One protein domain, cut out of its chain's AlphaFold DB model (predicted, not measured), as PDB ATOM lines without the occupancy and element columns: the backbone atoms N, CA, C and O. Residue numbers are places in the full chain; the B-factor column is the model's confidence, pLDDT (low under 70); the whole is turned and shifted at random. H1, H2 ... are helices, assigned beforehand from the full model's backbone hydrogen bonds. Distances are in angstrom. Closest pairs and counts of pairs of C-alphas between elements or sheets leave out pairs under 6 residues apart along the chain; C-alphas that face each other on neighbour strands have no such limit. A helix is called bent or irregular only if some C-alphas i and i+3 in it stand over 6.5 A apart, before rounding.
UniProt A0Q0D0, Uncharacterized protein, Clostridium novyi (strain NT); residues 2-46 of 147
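Overview. This is residues 2 to 46 of the 147 residues of an uncharacterized protein of Clostridium novyi (strain NT) (UniProt A0Q0D0). A long helix, H1, with a kink in it, and a shorter helix, H2, meet near their ends as an open L. The far part of each arm sticks out: residues 2 to 16 and 38 to 46 stand free. The printed part has 45 residues with two named helices, H1 then H2, and no named strand; its class is all helix. It is extended, with a radius of gyration of the C-alphas of 14.5 A, and spans 38 by 24 by 14 A.

Along the chain. H1, residues 6 to 24, begins at C-alpha 6 (-48.933, 60.065, -16.818) and is 23.9 A long from first to last C-alpha. It has a kink of 50 degrees near residue 18 and is irregular, with C-alphas 15 and 18 at 7.4 A. H2, residues 30 to 44, is 20.5 A long and ends at C-alpha 44 (-32.405, 40.190, -32.989); it is only just irregular, with C-alphas 34 and 37 at 6.7 A.

Arrangement. H1 and H2 are close but not clearly touching; their closest C-alphas, those of Ile 24 and His 32, are 6.0 A apart. Their lines are about perpendicular at 72 degrees, only just past a steep tilt. O i to N i+4 pairs are within hydrogen-bond range in 13 of 15 cases in H1 and 8 of 11 in H2.

Size, cuts and confidence. The C-alphas farthest apart, those of Ser 2 and Glu 34, are 39.8 A apart. The printed part has no cut, and the link from H1 to H2 is tight. The mean pLDDT of the printed part is 87.7; residues 2 to 3 are under 70.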
ATOM      1  N   SER A   2     -55.823  51.633  -8.859       55.44
ATOM      2  CA  SER A   2     -55.616  53.082  -8.958       55.44
ATOM      3  C   SER A   2     -54.983  53.384 -10.312       55.44
ATOM      4  O   SER A   2     -53.941  52.810 -10.625       55.44
ATOM      5  N   GLU A   3     -55.615  54.231 -11.117       64.44
ATOM      6  CA  GLU A   3     -55.013  54.721 -12.355       64.44
ATOM      7  C   GLU A   3     -53.772  55.542 -11.994       64.44
ATOM      8  O   GLU A   3     -53.864  56.557 -11.306       64.44
ATOM      9  N   HIS A   4     -52.596  55.064 -12.400       75.50
ATOM     10  CA  HIS A   4     -51.369  55.845 -12.298       75.50
ATOM     11  C   HIS A   4     -51.442  56.984 -13.312       75.50
ATOM     12  O   HIS A   4     -51.726  56.744 -14.488       75.50
ATOM     13  N   SER A   5     -51.201  58.219 -12.871       85.75
ATOM     14  CA  SER A   5     -51.192  59.352 -13.791       85.75
ATOM     15  C   SER A   5     -49.971  59.279 -14.720       85.75
ATOM     16  O   SER A   5     -48.938  58.686 -14.389       85.75
ATOM     17  N   VAL A   6     -50.074  59.908 -15.896       85.75
ATOM     18  CA  VAL A   6     -48.933  60.065 -16.818       85.75
ATOM     19  C   VAL A   6     -47.763  60.759 -16.112       85.75
ATOM     20  O   VAL A   6     -46.608  60.398 -16.322       85.75
ATOM     21  N   GLU A   7     -48.059  61.713 -15.229       90.75
ATOM     22  CA  GLU A   7     -47.051  62.459 -14.479       90.75
ATOM     23  C   GLU A   7     -46.301  61.583 -13.465       90.75
ATOM     24  O   GLU A   7     -45.085  61.705 -13.328       90.75
ATOM     25  N   ASP A   8     -46.992  60.660 -12.794       89.56
ATOM     26  CA  ASP A   8     -46.352  59.718 -11.868       89.56
ATOM     27  C   ASP A   8     -45.451  58.726 -12.612       89.56
ATOM     28  O   ASP A   8     -44.337  58.441 -12.166       89.56
ATOM     29  N   SER A   9     -45.904  58.246 -13.776       86.56
ATOM     30  CA  SER A   9     -45.101  57.387 -14.654       86.56
ATOM     31  C   SER A   9     -43.837  58.106 -15.127       86.56
ATOM     32  O   SER A   9     -42.753  57.531 -15.058       86.56
ATOM     33  N   LEU A  10     -43.959  59.373 -15.541       89.00
ATOM     34  CA  LEU A  10     -42.824  60.189 -15.974       89.00
ATOM     35  C   LEU A  10     -41.820  60.405 -14.836       89.00
ATOM     36  O   LEU A  10     -40.628  60.196 -15.033       89.00
ATOM     37  N   LYS A  11     -42.285  60.753 -13.629       93.81
ATOM     38  CA  LYS A  11     -41.406  60.940 -12.458       93.81
ATOM     39  C   LYS A  11     -40.607  59.682 -12.128       93.81
ATOM     40  O   LYS A  11     -39.418  59.777 -11.837       93.81
ATOM     41  N   ALA A  12     -41.245  58.512 -12.172       91.56
ATOM     42  CA  ALA A  12     -40.559  57.244 -11.952       91.56
ATOM     43  C   ALA A  12     -39.537  56.940 -13.059       91.56
ATOM     44  O   ALA A  12     -38.477  56.387 -12.771       91.56
ATOM     45  N   TRP A  13     -39.844  57.303 -14.306       88.81
ATOM     46  CA  TRP A  13     -38.940  57.138 -15.443       88.81
ATOM     47  C   TRP A  13     -37.680  57.993 -15.277       88.81
ATOM     48  O   TRP A  13     -36.576  57.456 -15.249       88.81
ATOM     49  N   GLU A  14     -37.854  59.295 -15.047       94.19
ATOM     50  CA  GLU A  14     -36.760  60.257 -14.857       94.19
ATOM     51  C   GLU A  14     -35.878  59.907 -13.651       94.19
ATOM     52  O   GLU A  14     -34.656  59.979 -13.724       94.19
ATOM     53  N   PHE A  15     -36.477  59.457 -12.543       95.50
ATOM     54  CA  PHE A  15     -35.722  59.061 -11.352       95.50
ATOM     55  C   PHE A  15     -34.784  57.868 -11.602       95.50
ATOM     56  O   PHE A  15     -33.712  57.793 -11.004       95.50
ATOM     57  N   ASN A  16     -35.180  56.929 -12.465       94.50
ATOM     58  CA  ASN A  16     -34.400  55.722 -12.747       94.50
ATOM     59  C   ASN A  16     -33.479  55.857 -13.968       94.50
ATOM     60  O   ASN A  16     -32.613  55.000 -14.147       94.50
ATOM     61  N   ALA A  17     -33.651  56.897 -14.789       92.38
ATOM     62  CA  ALA A  17     -32.967  57.044 -16.070       92.38
ATOM     63  C   ALA A  17     -31.441  56.936 -15.933       92.38
ATOM     64  O   ALA A  17     -30.835  56.081 -16.571       92.38
ATOM     65  N   GLU A  18     -30.828  57.686 -15.009       92.31
ATOM     66  CA  GLU A  18     -29.372  57.647 -14.794       92.31
ATOM     67  C   GLU A  18     -28.881  56.253 -14.364       92.31
ATOM     68  O   GLU A  18     -27.820  55.784 -14.783       92.31
ATOM     69  N   PHE A  19     -29.653  55.551 -13.531       92.44
ATOM     70  CA  PHE A  19     -29.313  54.189 -13.128       92.44
ATOM     71  C   PHE A  19     -29.379  53.221 -14.318       92.44
ATOM     72  O   PHE A  19     -28.494  52.375 -14.473       92.44
ATOM     73  N   TRP A  20     -30.402  53.344 -15.165       90.00
ATOM     74  CA  TRP A  20     -30.528  52.541 -16.378       90.00
ATOM     75  C   TRP A  20     -29.439  52.865 -17.394       90.00
ATOM     76  O   TRP A  20     -28.822  51.929 -17.890       90.00
ATOM     77  N   ASP A  21     -29.106  54.128 -17.631       89.56
ATOM     78  CA  ASP A  21     -28.016  54.513 -18.534       89.56
ATOM     79  C   ASP A  21     -26.687  53.879 -18.099       89.56
ATOM     80  O   ASP A  21     -25.989  53.246 -18.896       89.56
ATOM     81  N   ASN A  22     -26.386  53.932 -16.798       90.56
ATOM     82  CA  ASN A  22     -25.184  53.321 -16.229       90.56
ATOM     83  C   ASN A  22     -25.196  51.782 -16.258       90.56
ATOM     84  O   ASN A  22     -24.136  51.155 -16.228       90.56
ATOM     85  N   CYS A  23     -26.367  51.140 -16.303       89.44
ATOM     86  CA  CYS A  23     -26.472  49.679 -16.264       89.44
ATOM     87  C   CYS A  23     -26.673  49.030 -17.636       89.44
ATOM     88  O   CYS A  23     -26.136  47.949 -17.871       89.44
ATOM     89  N   ILE A  24     -27.443  49.665 -18.515       88.81
ATOM     90  CA  ILE A  24     -27.932  49.133 -19.794       88.81
ATOM     91  C   ILE A  24     -27.887  50.154 -20.950       88.81
ATOM     92  O   ILE A  24     -28.319  49.821 -22.047       88.81
ATOM     93  N   GLY A  25     -27.365  51.367 -20.736       84.12
ATOM     94  CA  GLY A  25     -27.127  52.348 -21.803       84.12
ATOM     95  C   GLY A  25     -25.918  52.018 -22.694       84.12
ATOM     96  O   GLY A  25     -25.296  50.959 -22.580       84.12
ATOM     97  N   ASP A  26     -25.545  52.945 -23.576       81.81
ATOM     98  CA  ASP A  26     -24.480  52.721 -24.570       81.81
ATOM     99  C   ASP A  26     -23.136  52.341 -23.935       81.81
ATOM    100  O   ASP A  26     -22.497  51.368 -24.357       81.81
ATOM    101  N   GLU A  27     -22.766  53.060 -22.872       87.25
ATOM    102  CA  GLU A  27     -21.548  52.803 -22.107       87.25
ATOM    103  C   GLU A  27     -21.748  51.788 -20.977       87.25
ATOM    104  O   GLU A  27     -20.776  51.118 -20.672       87.25
ATOM    105  N   SER A  28     -22.961  51.617 -20.422       88.69
ATOM    106  CA  SER A  28     -23.433  50.584 -19.457       88.69
ATOM    107  C   SER A  28     -22.415  49.950 -18.474       88.69
ATOM    108  O   SER A  28     -21.321  50.445 -18.213       88.69
ATOM    109  N   ASN A  29     -22.771  48.828 -17.838       92.50
ATOM    110  CA  ASN A  29     -21.848  48.043 -17.019       92.50
ATOM    111  C   ASN A  29     -21.232  46.879 -17.820       92.50
ATOM    112  O   ASN A  29     -21.706  46.504 -18.893       92.50
ATOM    113  N   GLN A  30     -20.164  46.281 -17.280       94.25
ATOM    114  CA  GLN A  30     -19.435  45.193 -17.944       94.25
ATOM    115  C   GLN A  30     -20.341  43.998 -18.286       94.25
ATOM    116  O   GLN A  30     -20.273  43.473 -19.394       94.25
ATOM    117  N   PHE A  31     -21.214  43.592 -17.359       92.69
ATOM    118  CA  PHE A  31     -22.123  42.466 -17.568       92.69
ATOM    119  C   PHE A  31     -23.052  42.705 -18.765       92.69
ATOM    120  O   PHE A  31     -23.214  41.819 -19.605       92.69
ATOM    121  N   HIS A  32     -23.615  43.908 -18.894       91.75
ATOM    122  CA  HIS A  32     -24.451  44.231 -20.041       91.75
ATOM    123  C   HIS A  32     -23.647  44.231 -21.346       91.75
ATOM    124  O   HIS A  32     -24.051  43.564 -22.298       91.75
ATOM    125  N   ARG A  33     -22.489  44.902 -21.380       91.38
ATOM    126  CA  ARG A  33     -21.666  45.013 -22.597       91.38
ATOM    127  C   ARG A  33     -21.115  43.681 -23.096       91.38
ATOM    128  O   ARG A  33     -21.006  43.497 -24.305       91.38
ATOM    129  N   GLU A  34     -20.748  42.777 -22.193       92.38
ATOM    130  CA  GLU A  34     -20.043  41.537 -22.547       92.38
ATOM    131  C   GLU A  34     -20.967  40.321 -22.642       92.38
ATOM    132  O   GLU A  34     -20.695  39.408 -23.421       92.38
ATOM    133  N   VAL A  35     -22.063  40.292 -21.876       90.88
ATOM    134  CA  VAL A  35     -22.930  39.107 -21.780       90.88
ATOM    135  C   VAL A  35     -24.295  39.352 -22.403       90.88
ATOM    136  O   VAL A  35     -24.745  38.549 -23.214       90.88
ATOM    137  N   VAL A  36     -24.970  40.442 -22.035       90.94
ATOM    138  CA  VAL A  36     -26.367  40.654 -22.440       90.94
ATOM    139  C   VAL A  36     -26.458  41.227 -23.851       90.94
ATOM    140  O   VAL A  36     -27.066  40.606 -24.719       90.94
ATOM    141  N   ARG A  37     -25.837  42.387 -24.099       90.00
ATOM    142  CA  ARG A  37     -25.956  43.124 -25.364       90.00
ATOM    143  C   ARG A  37     -25.547  42.277 -26.571       90.00
ATOM    144  O   ARG A  37     -26.360  42.189 -27.484       90.00
ATOM    145  N   PRO A  38     -24.388  41.586 -26.586       90.25
ATOM    146  CA  PRO A  38     -23.987  40.810 -27.758       90.25
ATOM    147  C   PRO A  38     -24.998  39.714 -28.102       90.25
ATOM    148  O   PRO A  38     -25.386  39.572 -29.255       90.25
ATOM    149  N   ARG A  39     -25.496  38.989 -27.093       89.31
ATOM    150  CA  ARG A  39     -26.427  37.869 -27.292       89.31
ATOM    151  C   ARG A  39     -27.820  38.326 -27.696       89.31
ATOM    152  O   ARG A  39     -28.454  37.672 -28.515       89.31
ATOM    153  N   VAL A  40     -28.295  39.440 -27.140       86.12
ATOM    154  CA  VAL A  40     -29.572  40.036 -27.547       86.12
ATOM    155  C   VAL A  40     -29.473  40.578 -28.971       86.12
ATOM    156  O   VAL A  40     -30.381  40.339 -29.759       86.12
ATOM    157  N   SER A  41     -28.369  41.235 -29.338       84.69
ATOM    158  CA  SER A  41     -28.143  41.694 -30.713       84.69
ATOM    159  C   SER A  41     -28.094  40.534 -31.711       84.69
ATOM    160  O   SER A  41     -28.751  40.611 -32.742       84.69
ATOM    161  N   GLU A  42     -27.398  39.439 -31.388       85.88
ATOM    162  CA  GLU A  42     -27.402  38.210 -32.199       85.88
ATOM    163  C   GLU A  42     -28.809  37.606 -32.319       85.88
ATOM    164  O   GLU A  42     -29.217  37.195 -33.401       85.88
ATOM    165  N   LEU A  43     -29.574  37.575 -31.222       83.44
ATOM    166  CA  LEU A  43     -30.953  37.084 -31.228       83.44
ATOM    167  C   LEU A  43     -31.878  37.960 -32.087       83.44
ATOM    168  O   LEU A  43     -32.823  37.443 -32.671       83.44
ATOM    169  N   MET A  44     -31.634  39.270 -32.149       81.75
ATOM    170  CA  MET A  44     -32.405  40.190 -32.989       81.75
ATOM    171  C   MET A  44     -32.063  40.055 -34.480       81.75
ATOM    172  O   MET A  44     -32.930  40.307 -35.316       81.75
ATOM    173  N   ASP A  45     -30.859  39.594 -34.823       85.31
ATOM    174  CA  ASP A  45     -30.409  39.332 -36.201       85.31
ATOM    175  C   ASP A  45     -30.874  37.950 -36.715       85.31
ATOM    176  O   ASP A  45     -30.137  37.187 -37.342       85.31
ATOM    177  N   ILE A  46     -32.122  37.581 -36.400       82.25
ATOM    178  CA  ILE A  46     -32.674  36.252 -36.672       82.25
ATOM    179  C   ILE A  46     -33.558  36.248 -37.926       82.25
ATOM    180  O   ILE A  46     -34.718  36.678 -37.944       82.25
TER     181      ILE A  46